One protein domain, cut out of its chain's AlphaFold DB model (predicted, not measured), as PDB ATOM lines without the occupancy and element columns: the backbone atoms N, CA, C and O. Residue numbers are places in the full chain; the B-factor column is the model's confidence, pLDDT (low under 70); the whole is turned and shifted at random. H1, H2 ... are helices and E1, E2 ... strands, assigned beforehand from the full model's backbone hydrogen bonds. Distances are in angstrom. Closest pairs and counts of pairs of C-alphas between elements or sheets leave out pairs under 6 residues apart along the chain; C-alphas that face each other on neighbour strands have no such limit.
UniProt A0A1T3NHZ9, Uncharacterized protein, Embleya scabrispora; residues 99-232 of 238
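Overview. This is residues 99 to 232 of the 238 residues of an uncharacterized protein of Embleya scabrispora (UniProt A0A1T3NHZ9). What shape do these atoms make? One twisted wall of seven strands has helices H1 and H2 over one face, both running along the strands, and the long link of residues 153 to 167 passing over the other. The ends of hairpins E2-E3 and E6-E7 mark the two ends of the longest axis. What is it made of? The printed part has 134 residues, in the order E1 H1 E2 E3 E4 E5 H2 E6 E7, a mixed class; the branched sheet is antiparallel but for E4 and E6. How large is it? It is compact, with a radius of gyration of the C-alphas of 14.6 A, and only just elongated, spanning 48 by 32 by 30 A.

Arrangement. How does the sheet begin? E1, residues 99 to 105, is an edge strand antiparallel to E3, residues 138 to 145, with N 103 and O 142 2.7 A apart, within hydrogen-bond range. E3 makes an antiparallel hairpin with E2, residues 125 to 132 (N 143 and O 127, 2.7 A). What is beside E6, residues 199 to 209? On one side are antiparallel E2 (N 128 and O 203, 2.8 A) and parallel E4, residues 149 to 152 (N 151 and O 207, 2.8 A). On the other is E7, residues 220 to 231, its antiparallel hairpin partner (N 226 and O 202, 2.8 A), with edge strand E5, residues 168 to 173, antiparallel to E7 (N 172 and O 225, 2.9 A). Where are the helices? H1, residues 110 to 121, is over E2 at a height over the sheet of 8.9 A, and only just not over E3 and E6, with 2 C-alphas falling on each; H2, residues 183 to 196, is on the same face, over E6 and E7 at 7.8 A. Residues 113 to 117 alone of H1 touch H2, at a steep tilt of 44 degrees, opposite ways, the closest C-alphas being those of Asp 117 and Val 184, 6.4 A apart. In both, every O i to N i+4 pair is within hydrogen-bond range.

Along the chain. Where does the first strand begin? E1 begins at C-alpha 99 (3.773, -35.368, -55.584). Which elements are longest? E2 is 23.3 A, E3 23.0 A, H2 20.0 A, E6 31.3 A and E7 32.0 A; E7 bends by 52 degrees at residue 228 and ends at C-alpha 231 (7.964, -33.984, -27.503).

Size, cuts and confidence. How far does it reach? The two farthest C-alphas, of Asp 135 and Val 213, are 48.3 A apart; the printed part has no cut. Which link is long? That from E4 to E5, 15 residues. Where is confidence low? The pLDDT is under 70 in residues 99 to 101, 151 to 159 and 209 to 219.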
ATOM      1  N   VAL A  99       4.018 -34.239 -54.663       64.25
ATOM      2  CA  VAL A  99       3.773 -35.368 -55.584       64.25
ATOM      3  C   VAL A  99       3.145 -36.547 -54.844       64.25
ATOM      4  O   VAL A  99       2.373 -37.311 -55.424       64.25
ATOM      5  N   ARG A 100       3.408 -36.669 -53.538       67.94
ATOM      6  CA  ARG A 100       2.737 -37.641 -52.673       67.94
ATOM      7  C   ARG A 100       2.471 -37.047 -51.297       67.94
ATOM      8  O   ARG A 100       3.402 -36.628 -50.614       67.94
ATOM      9  N   THR A 101       1.192 -36.997 -50.924       60.62
ATOM     10  CA  THR A 101       0.700 -36.219 -49.780       60.62
ATOM     11  C   THR A 101       1.274 -36.677 -48.447       60.62
ATOM     12  O   THR A 101       1.771 -35.832 -47.709       60.62
ATOM     13  N   ALA A 102       1.251 -37.983 -48.179       75.12
ATOM     14  CA  ALA A 102       1.867 -38.608 -47.015       75.12
ATOM     15  C   ALA A 102       1.911 -40.135 -47.214       75.12
ATOM     16  O   ALA A 102       0.961 -40.721 -47.736       75.12
ATOM     17  N   VAL A 103       3.006 -40.773 -46.816       85.38
ATOM     18  CA  VAL A 103       3.142 -42.222 -46.634       85.38
ATOM     19  C   VAL A 103       3.579 -42.447 -45.200       85.38
ATOM     20  O   VAL A 103       4.520 -41.803 -44.742       85.38
ATOM     21  N   TYR A 104       2.880 -43.335 -44.507       89.31
ATOM     22  CA  TYR A 104       3.156 -43.655 -43.118       89.31
ATOM     23  C   TYR A 104       3.984 -44.935 -43.013       89.31
ATOM     24  O   TYR A 104       3.650 -45.936 -43.646       89.31
ATOM     25  N   PHE A 105       5.013 -44.903 -42.171       91.56
ATOM     26  CA  PHE A 105       5.819 -46.056 -41.783       91.56
ATOM     27  C   PHE A 105       5.825 -46.168 -40.259       91.56
ATOM     28  O   PHE A 105       6.117 -45.202 -39.560       91.56
ATOM     29  N   SER A 106       5.534 -47.351 -39.724       90.31
ATOM     30  CA  SER A 106       5.450 -47.564 -38.271       90.31
ATOM     31  C   SER A 106       6.809 -47.693 -37.577       90.31
ATOM     32  O   SER A 106       6.876 -47.731 -36.352       90.31
ATOM     33  N   ARG A 107       7.904 -47.809 -38.332       91.56
ATOM     34  CA  ARG A 107       9.259 -47.977 -37.793       91.56
ATOM     35  C   ARG A 107      10.318 -47.568 -38.809       91.56
ATOM     36  O   ARG A 107      10.033 -47.452 -39.995       91.56
ATOM     37  N   LEU A 108      11.542 -47.387 -38.318       92.00
ATOM     38  CA  LEU A 108      12.724 -47.267 -39.164       92.00
ATOM     39  C   LEU A 108      13.272 -48.662 -39.476       92.00
ATOM     40  O   LEU A 108      13.879 -49.290 -38.609       92.00
ATOM     41  N   ASP A 109      13.018 -49.152 -40.683       92.19
ATOM     42  CA  ASP A 109      13.512 -50.423 -41.214       92.19
ATOM     43  C   ASP A 109      13.995 -50.291 -42.672       92.19
ATOM     44  O   ASP A 109      14.106 -49.189 -43.214       92.19
ATOM     45  N   ASP A 110      14.313 -51.420 -43.302       93.19
ATOM     46  CA  ASP A 110      14.833 -51.445 -44.671       93.19
ATOM     47  C   ASP A 110      13.819 -50.883 -45.689       93.19
ATOM     48  O   ASP A 110      14.216 -50.341 -46.715       93.19
ATOM     49  N   GLU A 111      12.509 -50.941 -45.408       93.94
ATOM     50  CA  GLU A 111      11.480 -50.452 -46.334       93.94
ATOM     51  C   GLU A 111      11.509 -48.925 -46.448       93.94
ATOM     52  O   GLU A 111      11.453 -48.378 -47.552       93.94
ATOM     53  N   ILE A 112      11.623 -48.223 -45.316       94.44
ATOM     54  CA  ILE A 112      11.765 -46.764 -45.333       94.44
ATOM     55  C   ILE A 112      13.120 -46.345 -45.912       94.44
ATOM     56  O   ILE A 112      13.190 -45.326 -46.596       94.44
ATOM     57  N   GLU A 113      14.181 -47.121 -45.678       94.44
ATOM     58  CA  GLU A 113      15.490 -46.869 -46.280       94.44
ATOM     59  C   GLU A 113      15.406 -46.940 -47.807       94.44
ATOM     60  O   GLU A 113      15.736 -45.958 -48.472       94.44
ATOM     61  N   ASP A 114      14.883 -48.040 -48.351       93.44
ATOM     62  CA  ASP A 114      14.701 -48.241 -49.791       93.44
ATOM     63  C   ASP A 114      13.782 -47.169 -50.401       93.44
ATOM     64  O   ASP A 114      14.006 -46.699 -51.519       93.44
ATOM     65  N   TYR A 115      12.748 -46.747 -49.667       92.50
ATOM     66  CA  TYR A 115      11.833 -45.696 -50.105       92.50
ATOM     67  C   TYR A 115      12.528 -44.335 -50.236       92.50
ATOM     68  O   TYR A 115      12.334 -43.628 -51.230       92.50
ATOM     69  N   LEU A 116      13.331 -43.963 -49.237       93.12
ATOM     70  CA  LEU A 116      14.071 -42.705 -49.224       93.12
ATOM     71  C   LEU A 116      15.218 -42.715 -50.235       93.12
ATOM     72  O   LEU A 116      15.407 -41.718 -50.928       93.12
ATOM     73  N   ASP A 117      15.941 -43.828 -50.358       91.44
ATOM     74  CA  ASP A 117      17.008 -43.995 -51.347       91.44
ATOM     75  C   ASP A 117      16.445 -43.936 -52.770       91.44
ATOM     76  O   ASP A 117      16.934 -43.183 -53.610       91.44
ATOM     77  N   GLY A 118      15.328 -44.625 -53.021       88.56
ATOM     78  CA  GLY A 118      14.623 -44.566 -54.295       88.56
ATOM     79  C   GLY A 118      14.177 -43.151 -54.658       88.56
ATOM     80  O   GLY A 118      14.381 -42.736 -55.797       88.56
ATOM     81  N   ALA A 119      13.606 -42.400 -53.708       87.81
ATOM     82  CA  ALA A 119      13.202 -41.007 -53.911       87.81
ATOM     83  C   ALA A 119      14.403 -40.084 -54.178       87.81
ATOM     84  O   ALA A 119      14.352 -39.261 -55.094       87.81
ATOM     85  N   TYR A 120      15.489 -40.265 -53.427       85.06
ATOM     86  CA  TYR A 120      16.737 -39.524 -53.580       85.06
ATOM     87  C   TYR A 120      17.386 -39.769 -54.951       85.06
ATOM     88  O   TYR A 120      17.741 -38.825 -55.653       85.06
ATOM     89  N   MET A 121      17.457 -41.025 -55.399       83.69
ATOM     90  CA  MET A 121      18.083 -41.413 -56.670       83.69
ATOM     91  C   MET A 121      17.377 -40.868 -57.919       83.69
ATOM     92  O   MET A 121      17.999 -40.770 -58.977       83.69
ATOM     93  N   ILE A 122      16.090 -40.527 -57.822       80.31
ATOM     94  CA  ILE A 122      15.315 -39.927 -58.921       80.31
ATOM     95  C   ILE A 122      15.118 -38.411 -58.762       80.31
ATOM     96  O   ILE A 122      14.387 -37.821 -59.556       80.31
ATOM     97  N   GLY A 123      15.750 -37.790 -57.758       76.56
ATOM     98  CA  GLY A 123      15.722 -36.341 -57.541       76.56
ATOM     99  C   GLY A 123      14.417 -35.801 -56.953       76.56
ATOM    100  O   GLY A 123      14.054 -34.662 -57.218       76.56
ATOM    101  N   LEU A 124      13.666 -36.597 -56.182       82.25
ATOM    102  CA  LEU A 124      12.501 -36.074 -55.462       82.25
ATOM    103  C   LEU A 124      12.928 -35.445 -54.137       82.25
ATOM    104  O   LEU A 124      13.693 -36.025 -53.367       82.25
ATOM    105  N   GLY A 125      12.330 -34.303 -53.807       84.62
ATOM    106  CA  GLY A 125      12.471 -33.725 -52.479       84.62
ATOM    107  C   GLY A 125      11.760 -34.571 -51.424       84.62
ATOM    108  O   GLY A 125      10.651 -35.080 -51.630       84.62
ATOM    109  N   ILE A 126      12.379 -34.685 -50.255       89.31
ATOM    110  CA  ILE A 126      11.878 -35.493 -49.145       89.31
ATOM    111  C   ILE A 126      11.543 -34.568 -47.977       89.31
ATOM    112  O   ILE A 126      12.322 -33.688 -47.612       89.31
ATOM    113  N   ARG A 127      10.379 -34.782 -47.358       87.88
ATOM    114  CA  ARG A 127      10.088 -34.342 -45.990       87.88
ATOM    115  C   ARG A 127       9.614 -35.528 -45.188       87.88
ATOM    116  O   ARG A 127       8.683 -36.208 -45.591       87.88
ATOM    117  N   MET A 128      10.229 -35.743 -44.047       92.88
ATOM    118  CA  MET A 128       9.878 -36.812 -43.139       92.88
ATOM    119  C   MET A 128       9.867 -36.271 -41.715       92.88
ATOM    120  O   MET A 128      10.725 -35.475 -41.338       92.88
ATOM    121  N   SER A 129       8.884 -36.664 -40.920       92.44
ATOM    122  CA  SER A 129       8.810 -36.317 -39.502       92.44
ATOM    123  C   SER A 129       8.284 -37.482 -38.693       92.44
ATOM    124  O   SER A 129       7.514 -38.294 -39.204       92.44
ATOM    125  N   ASN A 130       8.710 -37.555 -37.433       94.56
ATOM    126  CA  ASN A 130       8.106 -38.483 -36.498       94.56
ATOM    127  C   ASN A 130       6.832 -37.896 -35.892       94.56
ATOM    128  O   ASN A 130       6.745 -36.700 -35.595       94.56
ATOM    129  N   GLU A 131       5.857 -38.768 -35.698       92.56
ATOM    130  CA  GLU A 131       4.551 -38.445 -35.143       92.56
ATOM    131  C   GLU A 131       4.118 -39.570 -34.211       92.56
ATOM    132  O   GLU A 131       4.586 -40.704 -34.315       92.56
ATOM    133  N   ARG A 132       3.272 -39.228 -33.247       89.38
ATOM    134  CA  ARG A 132       2.714 -40.164 -32.286       89.38
ATOM    135  C   ARG A 132       1.270 -40.446 -32.661       89.38
ATOM    136  O   ARG A 132       0.461 -39.519 -32.674       89.38
ATOM    137  N   ASP A 133       0.948 -41.701 -32.928       85.44
ATOM    138  CA  ASP A 133      -0.419 -42.092 -33.253       85.44
ATOM    139  C   ASP A 133      -1.341 -42.079 -32.018       85.44
ATOM    140  O   ASP A 133      -0.949 -41.707 -30.901       85.44
ATOM    141  N   SER A 134      -2.606 -42.451 -32.228       80.25
ATOM    142  CA  SER A 134      -3.625 -42.507 -31.177       80.25
ATOM    143  C   SER A 134      -3.335 -43.546 -30.091       80.25
ATOM    144  O   SER A 134      -3.765 -43.360 -28.951       80.25
ATOM    145  N   ASP A 135      -2.609 -44.614 -30.427       83.75
ATOM    146  CA  ASP A 135      -2.227 -45.681 -29.497       83.75
ATOM    147  C   ASP A 135      -0.939 -45.332 -28.726       83.75
ATOM    148  O   ASP A 135      -0.593 -45.971 -27.729       83.75
ATOM    149  N   GLY A 136      -0.280 -44.235 -29.111       82.56
ATOM    150  CA  GLY A 136       0.927 -43.717 -28.485       82.56
ATOM    151  C   GLY A 136       2.213 -44.253 -29.106       82.56
ATOM    152  O   GLY A 136       3.292 -43.906 -28.604       82.56
ATOM    153  N   ASP A 137       2.103 -45.042 -30.174       89.00
ATOM    154  CA  ASP A 137       3.225 -45.548 -30.946       89.00
ATOM    155  C   ASP A 137       3.808 -44.431 -31.819       89.00
ATOM    156  O   ASP A 137       3.147 -43.450 -32.167       89.00
ATOM    157  N   ILE A 138       5.105 -44.536 -32.108       92.12
ATOM    158  CA  ILE A 138       5.832 -43.532 -32.886       92.12
ATOM    159  C   ILE A 138       5.957 -44.029 -34.318       92.12
ATOM    160  O   ILE A 138       6.638 -45.023 -34.572       92.12
ATOM    161  N   GLY A 139       5.361 -43.290 -35.243       92.94
ATOM    162  CA  GLY A 139       5.488 -43.507 -36.673       92.94
ATOM    163  C   GLY A 139       6.237 -42.392 -37.381       92.94
ATOM    164  O   GLY A 139       6.629 -41.381 -36.791       92.94
ATOM    165  N   TRP A 140       6.423 -42.590 -38.679       93.62
ATOM    166  CA  TRP A 140       7.121 -41.686 -39.576       93.62
ATOM    167  C   TRP A 140       6.233 -41.348 -40.757       93.62
ATOM    168  O   TRP A 140       5.847 -42.219 -41.538       93.62
ATOM    169  N   VAL A 141       5.941 -40.064 -40.898       90.38
ATOM    170  CA  VAL A 141       5.191 -39.530 -42.025       90.38
ATOM    171  C   VAL A 141       6.181 -38.989 -43.033       90.38
ATOM    172  O   VAL A 141       6.954 -38.087 -42.719       90.38
ATOM    173  N   ILE A 142       6.151 -39.540 -44.243       90.12
ATOM    174  CA  ILE A 142       7.001 -39.126 -45.356       90.12
ATOM    175  C   ILE A 142       6.150 -38.503 -46.437       90.12
ATOM    176  O   ILE A 142       5.116 -39.018 -46.849       90.12
ATOM    177  N   GLN A 143       6.637 -37.402 -46.956       86.44
ATOM    178  CA  GLN A 143       5.982 -36.606 -47.948       86.44
ATOM    179  C   GLN A 143       6.978 -36.330 -49.071       86.44
ATOM    180  O   GLN A 143       8.027 -35.725 -48.849       86.44
ATOM    181  N   LEU A 144       6.628 -36.777 -50.280       84.38
ATOM    182  CA  LEU A 144       7.467 -36.594 -51.461       84.38
ATOM    183  C   LEU A 144       7.079 -35.335 -52.222       84.38
ATOM    184  O   LEU A 144       5.902 -34.950 -52.327       84.38
ATOM    185  N   ARG A 145       8.103 -34.708 -52.775       77.19
ATOM    186  CA  ARG A 145       8.051 -33.446 -53.490       77.19
ATOM    187  C   ARG A 145       8.594 -33.599 -54.896       77.19
ATOM    188  O   ARG A 145       9.405 -34.480 -55.137       77.19
ATOM    189  N   SER A 146       8.129 -32.747 -55.804       70.19
ATOM    190  CA  SER A 146       8.503 -32.802 -57.221       70.19
ATOM    191  C   SER A 146       9.990 -32.600 -57.477       70.19
ATOM    192  O   SER A 146      10.463 -33.061 -58.505       70.19
ATOM    193  N   ASP A 147      10.676 -31.910 -56.569       71.00
ATOM    194  CA  ASP A 147      12.099 -31.600 -56.656       71.00
ATOM    195  C   ASP A 147      12.658 -31.302 -55.252       71.00
ATOM    196  O   ASP A 147      11.885 -31.120 -54.297       71.00
ATOM    197  N   GLU A 148      13.979 -31.257 -55.127       73.94
ATOM    198  CA  GLU A 148      14.699 -30.730 -53.966       73.94
ATOM    199  C   GLU A 148      14.706 -29.192 -53.988       73.94
ATOM    200  O   GLU A 148      14.538 -28.574 -55.036       73.94
ATOM    201  N   VAL A 149      14.916 -28.531 -52.839       71.56
ATOM    202  CA  VAL A 149      15.207 -27.084 -52.891       71.56
ATOM    203  C   VAL A 149      16.661 -26.846 -53.155       71.56
ATOM    204  O   VAL A 149      17.515 -27.198 -52.339       71.56
ATOM    205  N   THR A 150      16.891 -26.128 -54.242       71.62
ATOM    206  CA  THR A 150      18.167 -25.519 -54.551       71.62
ATOM    207  C   THR A 150      18.488 -24.417 -53.551       71.62
ATOM    208  O   THR A 150      17.720 -23.475 -53.354       71.62
ATOM    209  N   VAL A 151      19.652 -24.530 -52.926       69.31
ATOM    210  CA  VAL A 151      20.256 -23.497 -52.087       69.31
ATOM    211  C   VAL A 151      21.651 -23.158 -52.599       69.31
ATOM    212  O   VAL A 151      22.310 -24.012 -53.205       69.31
ATOM    213  N   PRO A 152      22.153 -21.945 -52.313       68.88
ATOM    214  CA  PRO A 152      23.547 -21.615 -52.568       68.88
ATOM    215  C   PRO A 152      24.495 -22.642 -51.941       68.88
ATOM    216  O   PRO A 152      24.263 -23.140 -50.834       68.88
ATOM    217  N   ALA A 153      25.607 -22.940 -52.607       69.19
ATOM    218  CA  ALA A 153      26.590 -23.905 -52.112       69.19
ATOM    219  C   ALA A 153      27.154 -23.578 -50.715       69.19
ATOM    220  O   ALA A 153      27.506 -24.481 -49.957       69.19
ATOM    221  N   ASN A 154      27.201 -22.293 -50.356       68.62
ATOM    222  CA  ASN A 154      27.654 -21.805 -49.053       68.62
ATOM    223  C   ASN A 154      26.526 -21.590 -48.032       68.62
ATOM    224  O   ASN A 154      26.809 -21.132 -46.924       68.62
ATOM    225  N   ALA A 155      25.267 -21.854 -48.394       68.19
ATOM    226  CA  ALA A 155      24.152 -21.666 -47.482       68.19
ATOM    227  C   ALA A 155      24.283 -22.627 -46.299       68.19
ATOM    228  O   ALA A 155      24.557 -23.817 -46.472       68.19
ATOM    229  N   GLU A 156      24.067 -22.117 -45.088       68.06
ATOM    230  CA  GLU A 156      23.832 -23.006 -43.961       68.06
ATOM    231  C   GLU A 156      22.504 -23.739 -44.188       68.06
ATOM    232  O   GLU A 156      21.529 -23.135 -44.651       68.06
ATOM    233  N   PRO A 157      22.459 -25.045 -43.897       61.91
ATOM    234  CA  PRO A 157      21.306 -25.866 -44.214       61.91
ATOM    235  C   PRO A 157      20.111 -25.371 -43.409       61.91
ATOM    236  O   PRO A 157      20.140 -25.415 -42.180       61.91
ATOM    237  N   ARG A 158      19.085 -24.869 -44.109       63.81
ATOM    238  CA  ARG A 158      17.714 -24.664 -43.612       63.81
ATOM    239  C   ARG A 158      16.794 -24.208 -44.734       63.81
ATOM    240  O   ARG A 158      16.729 -23.035 -45.091       63.81
ATOM    241  N   THR A 159      16.022 -25.152 -45.234       63.38
ATOM    242  CA  THR A 159      15.023 -24.922 -46.283       63.38
ATOM    243  C   THR A 159      13.609 -25.278 -45.814       63.38
ATOM    244  O   THR A 159      12.603 -24.765 -46.316       63.38
ATOM    245  N   TRP A 160      13.506 -26.093 -44.763       72.12
ATOM    246  CA  TRP A 160      12.283 -26.240 -43.991       72.12
ATOM    247  C   TRP A 160      12.252 -25.204 -42.866       72.12
ATOM    248  O   TRP A 160      13.040 -25.259 -41.926       72.12
ATOM    249  N   ALA A 161      11.310 -24.260 -42.946       70.00
ATOM    250  CA  ALA A 161      11.109 -23.266 -41.897       70.00
ATOM    251  C   ALA A 161      10.985 -23.920 -40.508       70.00
ATOM    252  O   ALA A 161      10.145 -24.808 -40.278       70.00
ATOM    253  N   LEU A 162      11.824 -23.456 -39.581       72.69
ATOM    254  CA  LEU A 162      11.795 -23.912 -38.200       72.69
ATOM    255  C   LEU A 162      10.480 -23.472 -37.541       72.69
ATOM    256  O   LEU A 162      10.022 -22.350 -37.778       72.69
ATOM    257  N   PRO A 163       9.858 -24.321 -36.708       71.00
ATOM    258  CA  PRO A 163       8.703 -23.901 -35.929       71.00
ATOM    259  C   PRO A 163       9.114 -22.769 -34.984       71.00
ATOM    260  O   PRO A 163      10.069 -22.916 -34.226       71.00
ATOM    261  N   THR A 164       8.372 -21.665 -34.971       72.81
ATOM    262  CA  THR A 164       8.646 -20.520 -34.080       72.81
ATOM    263  C   THR A 164       8.466 -20.848 -32.599       72.81
ATOM    264  O   THR A 164       9.015 -20.166 -31.741       72.81
ATOM    265  N   GLU A 165       7.691 -21.887 -32.296       79.12
ATOM    266  CA  GLU A 165       7.310 -22.278 -30.934       79.12
ATOM    267  C   GLU A 165       8.230 -23.347 -30.337       79.12
ATOM    268  O   GLU A 165       8.085 -23.710 -29.171       79.12
ATOM    269  N   VAL A 166       9.172 -23.871 -31.126       82.75
ATOM    270  CA  VAL A 166       9.980 -25.024 -30.741       82.75
ATOM    271  C   VAL A 166      11.461 -24.706 -30.884       82.75
ATOM    272  O   VAL A 166      11.927 -24.282 -31.938       82.75
ATOM    273  N   LYS A 167      12.222 -24.950 -29.818       89.81
ATOM    274  CA  LYS A 167      13.670 -24.753 -29.820       89.81
ATOM    275  C   LYS A 167      14.350 -25.879 -30.602       89.81
ATOM    276  O   LYS A 167      14.135 -27.052 -30.318       89.81
ATOM    277  N   LEU A 168      15.197 -25.519 -31.556       89.38
ATOM    278  CA  LEU A 168      16.091 -26.453 -32.236       89.38
ATOM    279  C   LEU A 168      17.265 -26.814 -31.309       89.38
ATOM    280  O   LEU A 168      17.894 -25.917 -30.742       89.38
ATOM    281  N   LEU A 169      17.542 -28.106 -31.140       92.00
ATOM    282  CA  LEU A 169      18.705 -28.607 -30.398       92.00
ATOM    283  C   LEU A 169      19.907 -28.772 -31.316       92.00
ATOM    284  O   LEU A 169      20.993 -28.301 -30.990       92.00
ATOM    285  N   GLU A 170      19.693 -29.423 -32.455       91.75
ATOM    286  CA  GLU A 170      20.755 -29.806 -33.373       91.75
ATOM    287  C   GLU A 170      20.221 -29.880 -34.803       91.75
ATOM    288  O   GLU A 170      19.072 -30.267 -35.025       91.75
ATOM    289  N   THR A 171      21.076 -29.520 -35.758       92.12
ATOM    290  CA  THR A 171      20.899 -29.835 -37.175       92.12
ATOM    291  C   THR A 171      22.091 -30.690 -37.593       92.12
ATOM    292  O   THR A 171      23.221 -30.200 -37.607       92.12
ATOM    293  N   TRP A 172      21.844 -31.954 -37.924       93.56
ATOM    294  CA  TRP A 172      22.831 -32.830 -38.556       93.56
ATOM    295  C   TRP A 172      22.634 -32.816 -40.066       93.56
ATOM    296  O   TRP A 172      21.512 -32.657 -40.551       93.56
ATOM    297  N   THR A 173      23.716 -32.992 -40.820       91.44
ATOM    298  CA  THR A 173      23.648 -33.021 -42.278       91.44
ATOM    299  C   THR A 173      24.535 -34.118 -42.855       91.44
ATOM    300  O   THR A 173      25.548 -34.482 -42.252       91.44
ATOM    301  N   SER A 174      24.202 -34.636 -44.039       89.94
ATOM    302  CA  SER A 174      24.973 -35.728 -44.649       89.94
ATOM    303  C   SER A 174      26.381 -35.332 -45.105       89.94
ATOM    304  O   SER A 174      27.185 -36.218 -45.391       89.94
ATOM    305  N   LYS A 175      26.740 -34.037 -45.107       85.81
ATOM    306  CA  LYS A 175      28.146 -33.585 -45.186       85.81
ATOM    307  C   LYS A 175      28.987 -33.972 -43.970       85.81
ATOM    308  O   LYS A 175      30.212 -33.905 -44.050       85.81
ATOM    309  N   GLN A 176      28.363 -34.350 -42.858       84.62
ATOM    310  CA  GLN A 176      29.022 -34.899 -41.676       84.62
ATOM    311  C   GLN A 176      28.876 -36.429 -41.690       84.62
ATOM    312  O   GLN A 176      27.963 -36.965 -41.053       84.62
ATOM    313  N   PRO A 177      29.727 -37.153 -42.446       74.81
ATOM    314  CA  PRO A 177      29.580 -38.591 -42.614       74.81
ATOM    315  C   PRO A 177      29.693 -39.324 -41.276       74.81
ATOM    316  O   PRO A 177      30.536 -39.005 -40.436       74.81
ATOM    317  N   LEU A 178      28.848 -40.339 -41.108       84.00
ATOM    318  CA  LEU A 178      28.842 -41.237 -39.957       84.00
ATOM    319  C   LEU A 178      29.343 -42.612 -40.403       84.00
ATOM    320  O   LEU A 178      28.678 -43.238 -41.218       84.00
ATOM    321  N   ASP A 179      30.467 -43.081 -39.856       73.38
ATOM    322  CA  ASP A 179      30.943 -44.481 -39.867       73.38
ATOM    323  C   ASP A 179      30.578 -45.325 -41.117       73.38
ATOM    324  O   ASP A 179      29.841 -46.303 -41.007       73.38
ATOM    325  N   ASP A 180      31.069 -44.958 -42.308       79.31
ATOM    326  CA  ASP A 180      30.818 -45.671 -43.583       79.31
ATOM    327  C   ASP A 180      29.331 -45.821 -43.990       79.31
ATOM    328  O   ASP A 180      28.981 -46.631 -44.853       79.31
ATOM    329  N   LEU A 181      28.431 -45.034 -43.402       85.31
ATOM    330  CA  LEU A 181      27.024 -44.987 -43.784       85.31
ATOM    331  C   LEU A 181      26.808 -44.003 -44.934       85.31
ATOM    332  O   LEU A 181      27.297 -42.872 -44.917       85.31
ATOM    333  N   GLY A 182      26.007 -44.429 -45.912       87.12
ATOM    334  CA  GLY A 182      25.464 -43.536 -46.932       87.12
ATOM    335  C   GLY A 182      24.539 -42.463 -46.333       87.12
ATOM    336  O   GLY A 182      24.111 -42.582 -45.180       87.12
ATOM    337  N   PRO A 183      24.187 -41.426 -47.111       89.88
ATOM    338  CA  PRO A 183      23.450 -40.259 -46.622       89.88
ATOM    339  C   PRO A 183      22.088 -40.616 -46.004       89.88
ATOM    340  O   PRO A 183      21.767 -40.124 -44.922       89.88
ATOM    341  N   VAL A 184      21.338 -41.535 -46.626       92.75
ATOM    342  CA  VAL A 184      20.038 -42.019 -46.127       92.75
ATOM    343  C   VAL A 184      20.196 -42.710 -44.771       92.75
ATOM    344  O   VAL A 184      19.560 -42.322 -43.791       92.75
ATOM    345  N   ARG A 185      21.099 -43.694 -44.676       93.12
ATOM    346  CA  ARG A 185      21.367 -44.423 -43.425       93.12
ATOM    347  C   ARG A 185      21.871 -43.512 -42.313       93.12
ATOM    348  O   ARG A 185      21.483 -43.690 -41.161       93.12
ATOM    349  N   GLY A 186      22.715 -42.537 -42.647       93.81
ATOM    350  CA  GLY A 186      23.163 -41.511 -41.709       93.81
ATOM    351  C   GLY A 186      21.982 -40.721 -41.144       93.81
ATOM    352  O   GLY A 186      21.827 -40.643 -39.923       93.81
ATOM    353  N   ALA A 187      21.098 -40.234 -42.019       94.56
ATOM    354  CA  ALA A 187      19.910 -39.486 -41.621       94.56
ATOM    355  C   ALA A 187      18.977 -40.317 -40.727       94.56
ATOM    356  O   ALA A 187      18.567 -39.853 -39.662       94.56
ATOM    357  N   LEU A 188      18.697 -41.567 -41.111       95.81
ATOM    358  CA  LEU A 188      17.857 -42.482 -40.336       95.81
ATOM    359  C   LEU A 188      18.471 -42.838 -38.976       95.81
ATOM    360  O   LEU A 188      17.744 -42.919 -37.986       95.81
ATOM    361  N   LYS A 189      19.799 -42.994 -38.886       95.56
ATOM    362  CA  LYS A 189      20.499 -43.258 -37.618       95.56
ATOM    363  C   LYS A 189      20.342 -42.094 -36.638       95.56
ATOM    364  O   LYS A 189      19.992 -42.324 -35.481       95.56
ATOM    365  N   VAL A 190      20.564 -40.860 -37.095       95.56
ATOM    366  CA  VAL A 190      20.396 -39.656 -36.258       95.56
ATOM    367  C   VAL A 190      18.933 -39.480 -35.860       95.56
ATOM    368  O   VAL A 190      18.625 -39.287 -34.682       95.56
ATOM    369  N   ALA A 191      18.021 -39.613 -36.824       96.25
ATOM    370  CA  ALA A 191      16.594 -39.465 -36.590       96.25
ATOM    371  C   ALA A 191      16.055 -40.512 -35.605       96.25
ATOM    372  O   ALA A 191      15.310 -40.174 -34.684       96.25
ATOM    373  N   GLY A 192      16.475 -41.769 -35.750       96.38
ATOM    374  CA  GLY A 192      16.109 -42.864 -34.859       96.38
ATOM    375  C   GLY A 192      16.611 -42.658 -33.434       96.38
ATOM    376  O   GLY A 192      15.841 -42.842 -32.492       96.38
ATOM    377  N   ALA A 193      17.863 -42.220 -33.264       96.19
ATOM    378  CA  ALA A 193      18.430 -41.935 -31.946       96.19
ATOM    379  C   ALA A 193      17.655 -40.821 -31.223       96.19
ATOM    380  O   ALA A 193      17.187 -41.021 -30.102       96.19
ATOM    381  N   ALA A 194      17.428 -39.687 -31.889       96.25
ATOM    382  CA  ALA A 194      16.669 -38.576 -31.316       96.25
ATOM    383  C   ALA A 194      15.201 -38.952 -31.033       96.25
ATOM    384  O   ALA A 194      14.644 -38.594 -29.992       96.25
ATOM    385  N   SER A 195      14.570 -39.722 -31.922       95.81
ATOM    386  CA  SER A 195      13.204 -40.207 -31.713       95.81
ATOM    387  C   SER A 195      13.104 -41.172 -30.526       95.81
ATOM    388  O   SER A 195      12.123 -41.119 -29.785       95.81
ATOM    389  N   ALA A 196      14.111 -42.023 -30.303       94.69
ATOM    390  CA  ALA A 196      14.169 -42.919 -29.143       94.69
ATOM    391  C   ALA A 196      14.285 -42.155 -27.811       94.69
ATOM    392  O   ALA A 196      13.818 -42.632 -26.778       94.69
ATOM    393  N   GLU A 197      14.830 -40.936 -27.838       95.44
ATOM    394  CA  GLU A 197      14.837 -40.001 -26.707       95.44
ATOM    395  C   GLU A 197      13.513 -39.225 -26.547       95.44
ATOM    396  O   GLU A 197      13.398 -38.337 -25.698       95.44
ATOM    397  N   GLY A 198      12.496 -39.536 -27.357       93.62
ATOM    398  CA  GLY A 198      11.193 -38.875 -27.331       93.62
ATOM    399  C   GLY A 198      11.202 -37.471 -27.934       93.62
ATOM    400  O   GLY A 198      10.307 -36.674 -27.631       93.62
ATOM    401  N   ARG A 199      12.198 -37.146 -28.766       94.88
ATOM    402  CA  ARG A 199      12.327 -35.835 -29.409       94.88
ATOM    403  C   ARG A 199      11.572 -35.779 -30.722       94.88
ATOM    404  O   ARG A 199      11.567 -36.736 -31.493       94.88
ATOM    405  N   ARG A 200      10.994 -34.615 -31.010       94.44
ATOM    406  CA  ARG A 200      10.517 -34.286 -32.352       94.44
ATOM    407  C   ARG A 200      11.706 -34.182 -33.307       94.44
ATOM    408  O   ARG A 200      12.679 -33.483 -33.019       94.44
ATOM    409  N   VAL A 201      11.579 -34.828 -34.457       94.44
ATOM    410  CA  VAL A 201      12.591 -34.895 -35.508       94.44
ATOM    411  C   VAL A 201      11.962 -34.551 -36.851       94.44
ATOM    412  O   VAL A 201      10.819 -34.914 -37.137       94.44
ATOM    413  N   ARG A 202      12.727 -33.857 -37.691       92.69
ATOM    414  CA  ARG A 202      12.426 -33.675 -39.110       92.69
ATOM    415  C   ARG A 202      13.624 -34.085 -39.944       92.69
ATOM    416  O   ARG A 202      14.746 -33.734 -39.612       92.69
ATOM    417  N   VAL A 203      13.367 -34.770 -41.044       93.00
ATOM    418  CA  VAL A 203      14.340 -35.142 -42.068       93.00
ATOM    419  C   VAL A 203      13.897 -34.491 -43.372       93.00
ATOM    420  O   VAL A 203      12.715 -34.534 -43.717       93.00
ATOM    421  N   HIS A 204      14.810 -33.850 -44.087       90.94
ATOM    422  CA  HIS A 204      14.517 -33.280 -45.397       90.94
ATOM    423  C   HIS A 204      15.743 -33.246 -46.299       90.94
ATOM    424  O   HIS A 204      16.864 -33.363 -45.812       90.94
ATOM    425  N   THR A 205      15.521 -33.090 -47.602       89.25
ATOM    426  CA  THR A 205      16.600 -32.942 -48.582       89.25
ATOM    427  C   THR A 205      16.682 -31.526 -49.144       89.25
ATOM    428  O   THR A 205      15.694 -30.785 -49.180       89.25
ATOM    429  N   LEU A 206      17.883 -31.136 -49.555       82.94
ATOM    430  CA  LEU A 206      18.170 -29.902 -50.284       82.94
ATOM    431  C   LEU A 206      19.296 -30.149 -51.291       82.94
ATOM    432  O   LEU A 206      20.094 -31.067 -51.114       82.94
ATOM    433  N   LEU A 207      19.372 -29.310 -52.317       80.31
ATOM    434  CA  LEU A 207      20.368 -29.363 -53.377       80.31
ATOM    435  C   LEU A 207      21.282 -28.140 -53.271       80.31
ATOM    436  O   LEU A 207      20.842 -27.012 -53.468       80.31
ATOM    437  N   HIS A 208      22.566 -28.329 -52.983       76.06
ATOM    438  CA  HIS A 208      23.535 -27.233 -53.054       76.06
ATOM    439  C   HIS A 208      23.981 -27.011 -54.497       76.06
ATOM    440  O   HIS A 208      24.588 -27.910 -55.070       76.06
ATOM    441  N   SER A 209      23.741 -25.824 -55.058       69.62
ATOM    442  CA  SER A 209      24.221 -25.441 -56.395       69.62
ATOM    443  C   SER A 209      25.236 -24.295 -56.324       69.62
ATOM    444  O   SER A 209      25.045 -23.320 -55.593       69.62
ATOM    445  N   ASP A 210      26.318 -24.414 -57.101       55.75
ATOM    446  CA  ASP A 210      27.366 -23.391 -57.266       55.75
ATOM    447  C   ASP A 210      26.971 -22.270 -58.251       55.75
ATOM    448  O   ASP A 210      27.728 -21.311 -58.435       55.75
ATOM    449  N   ARG A 211      25.816 -22.374 -58.923       48.59
ATOM    450  CA  ARG A 211      25.352 -21.376 -59.897       48.59
ATOM    451  C   ARG A 211      23.891 -21.010 -59.669       48.59
ATOM    452  O   ARG A 211      23.045 -21.895 -59.598       48.59
ATOM    453  N   ASP A 212      23.620 -19.702 -59.665       46.44
ATOM    454  CA  ASP A 212      22.274 -19.097 -59.661       46.44
ATOM    455  C   ASP A 212      21.452 -19.438 -60.921       46.44
ATOM    456  O   ASP A 212      20.289 -19.070 -61.038       46.44
ATOM    457  N   VAL A 213      22.061 -20.104 -61.902       41.66
ATOM    458  CA  VAL A 213      21.472 -20.406 -63.203       41.66
ATOM    459  C   VAL A 213      22.174 -21.662 -63.705       41.66
ATOM    460  O   VAL A 213      23.367 -21.596 -63.982       41.66
ATOM    461  N   ASP A 214      21.501 -22.811 -63.681       37.91
ATOM    462  CA  ASP A 214      21.621 -23.917 -64.647       37.91
ATOM    463  C   ASP A 214      20.996 -25.184 -64.032       37.91
ATOM    464  O   ASP A 214      21.548 -25.807 -63.127       37.91
ATOM    465  N   PHE A 215      19.859 -25.609 -64.592       41.94
ATOM    466  CA  PHE A 215      19.158 -26.876 -64.323       41.94
ATOM    467  C   PHE A 215      19.966 -28.130 -64.754       41.94
ATOM    468  O   PHE A 215      19.434 -29.237 -64.822       41.94
ATOM    469  N   GLU A 216      21.256 -27.977 -65.067       41.81
ATOM    470  CA  GLU A 216      22.142 -29.019 -65.596       41.81
ATOM    471  C   GLU A 216      23.083 -29.566 -64.506       41.81
ATOM    472  O   GLU A 216      24.304 -29.435 -64.565       41.81
ATOM    473  N   GLY A 217      22.504 -30.201 -63.484       46.50
ATOM    474  CA  GLY A 217      23.093 -31.395 -62.860       46.50
ATOM    475  C   GLY A 217      24.414 -31.285 -62.083       46.50
ATOM    476  O   GLY A 217      25.011 -32.323 -61.817       46.50
ATOM    477  N   ASN A 218      24.879 -30.094 -61.693       53.72
ATOM    478  CA  ASN A 218      26.117 -29.931 -60.906       53.72
ATOM    479  C   ASN A 218      25.877 -29.633 -59.413       53.72
ATOM    480  O   ASN A 218      26.763 -29.106 -58.740       53.72
ATOM    481  N   GLY A 219      24.687 -29.944 -58.894       65.31
ATOM    482  CA  GLY A 219      24.369 -29.749 -57.482       65.31
ATOM    483  C   GLY A 219      24.721 -30.962 -56.614       65.31
ATOM    484  O   GLY A 219      24.723 -32.097 -57.084       65.31
ATOM    485  N   THR A 220      25.028 -30.727 -55.337       77.62
ATOM    486  CA  THR A 220      25.212 -31.795 -54.339       77.62
ATOM    487  C   THR A 220      23.979 -31.874 -53.453       77.62
ATOM    488  O   THR A 220      23.739 -30.967 -52.652       77.62
ATOM    489  N   SER A 221      23.211 -32.951 -53.595       83.56
ATOM    490  CA  SER A 221      22.068 -33.235 -52.731       83.56
ATOM    491  C   SER A 221      22.529 -33.637 -51.330       83.56
ATOM    492  O   SER A 221      23.538 -34.323 -51.149       83.56
ATOM    493  N   GLU A 222      21.798 -33.188 -50.321       87.75
ATOM    494  CA  GLU A 222      22.147 -33.367 -48.917       87.75
ATOM    495  C   GLU A 222      20.904 -33.669 -48.082       87.75
ATOM    496  O   GLU A 222      19.874 -33.004 -48.205       87.75
ATOM    497  N   PHE A 223      21.020 -34.660 -47.194       91.69
ATOM    498  CA  PHE A 223      20.038 -34.896 -46.142       91.69
ATOM    499  C   PHE A 223      20.325 -33.986 -44.953       91.69
ATOM    500  O   PHE A 223      21.468 -33.858 -44.513       91.69
ATOM    501  N   VAL A 224      19.264 -33.425 -44.391       92.00
ATOM    502  CA  VAL A 224      19.278 -32.582 -43.200       92.00
ATOM    503  C   VAL A 224      18.329 -33.176 -42.171       92.00
ATOM    504  O   VAL A 224      17.173 -33.478 -42.479       92.00
ATOM    505  N   VAL A 225      18.810 -33.334 -40.941       94.50
ATOM    506  CA  VAL A 225      18.038 -33.831 -39.803       94.50
ATOM    507  C   VAL A 225      18.009 -32.762 -38.720       94.50
ATOM    508  O   VAL A 225      19.028 -32.468 -38.103       94.50
ATOM    509  N   ASP A 226      16.831 -32.197 -38.476       93.12
ATOM    510  CA  ASP A 226      16.593 -31.247 -37.393       93.12
ATOM    511  C   ASP A 226      16.012 -31.971 -36.180       93.12
ATOM    512  O   ASP A 226      14.951 -32.604 -36.259       93.12
ATOM    513  N   VAL A 227      16.683 -31.827 -35.040       95.00
ATOM    514  CA  VAL A 227      16.257 -32.362 -33.746       95.00
ATOM    515  C   VAL A 227      15.797 -31.216 -32.861       95.00
ATOM    516  O   VAL A 227      16.511 -30.235 -32.647       95.00
ATOM    517  N   PHE A 228      14.595 -31.344 -32.310       93.75
ATOM    518  CA  PHE A 228      13.949 -30.288 -31.545       93.75
ATOM    519  C   PHE A 228      13.845 -30.621 -30.054       93.75
ATOM    520  O   PHE A 228      13.613 -31.764 -29.657       93.75
ATOM    521  N   ASP A 229      13.917 -29.588 -29.216       92.56
ATOM    522  CA  ASP A 229      13.653 -29.640 -27.775       92.56
ATOM    523  C   ASP A 229      12.140 -29.631 -27.510       92.56
ATOM    524  O   ASP A 229      11.591 -28.734 -26.872       92.56
ATOM    525  N   ALA A 230      11.436 -30.601 -28.087       91.69
ATOM    526  CA  ALA A 230      10.001 -30.780 -27.927       91.69
ATOM    527  C   ALA A 230       9.632 -32.263 -27.980       91.69
ATOM    528  O   ALA A 230      10.347 -33.044 -28.619       91.69
ATOM    529  N   PRO A 231       8.513 -32.649 -27.342       91.38
ATOM    530  CA  PRO A 231       7.964 -33.984 -27.503       91.38
ATOM    531  C   PRO A 231       7.532 -34.226 -28.953       91.38
ATOM    532  O   PRO A 231       7.195 -33.291 -29.687       91.38
ATOM    533  N   ILE A 232       7.515 -35.501 -29.339       92.19
ATOM    534  CA  ILE A 232       6.959 -35.957 -30.616       92.19
ATOM    535  C   ILE A 232       5.483 -35.529 -30.685       92.19
ATOM    536  O   ILE A 232       4.735 -35.840 -29.753       92.19
TER     537      ILE A 232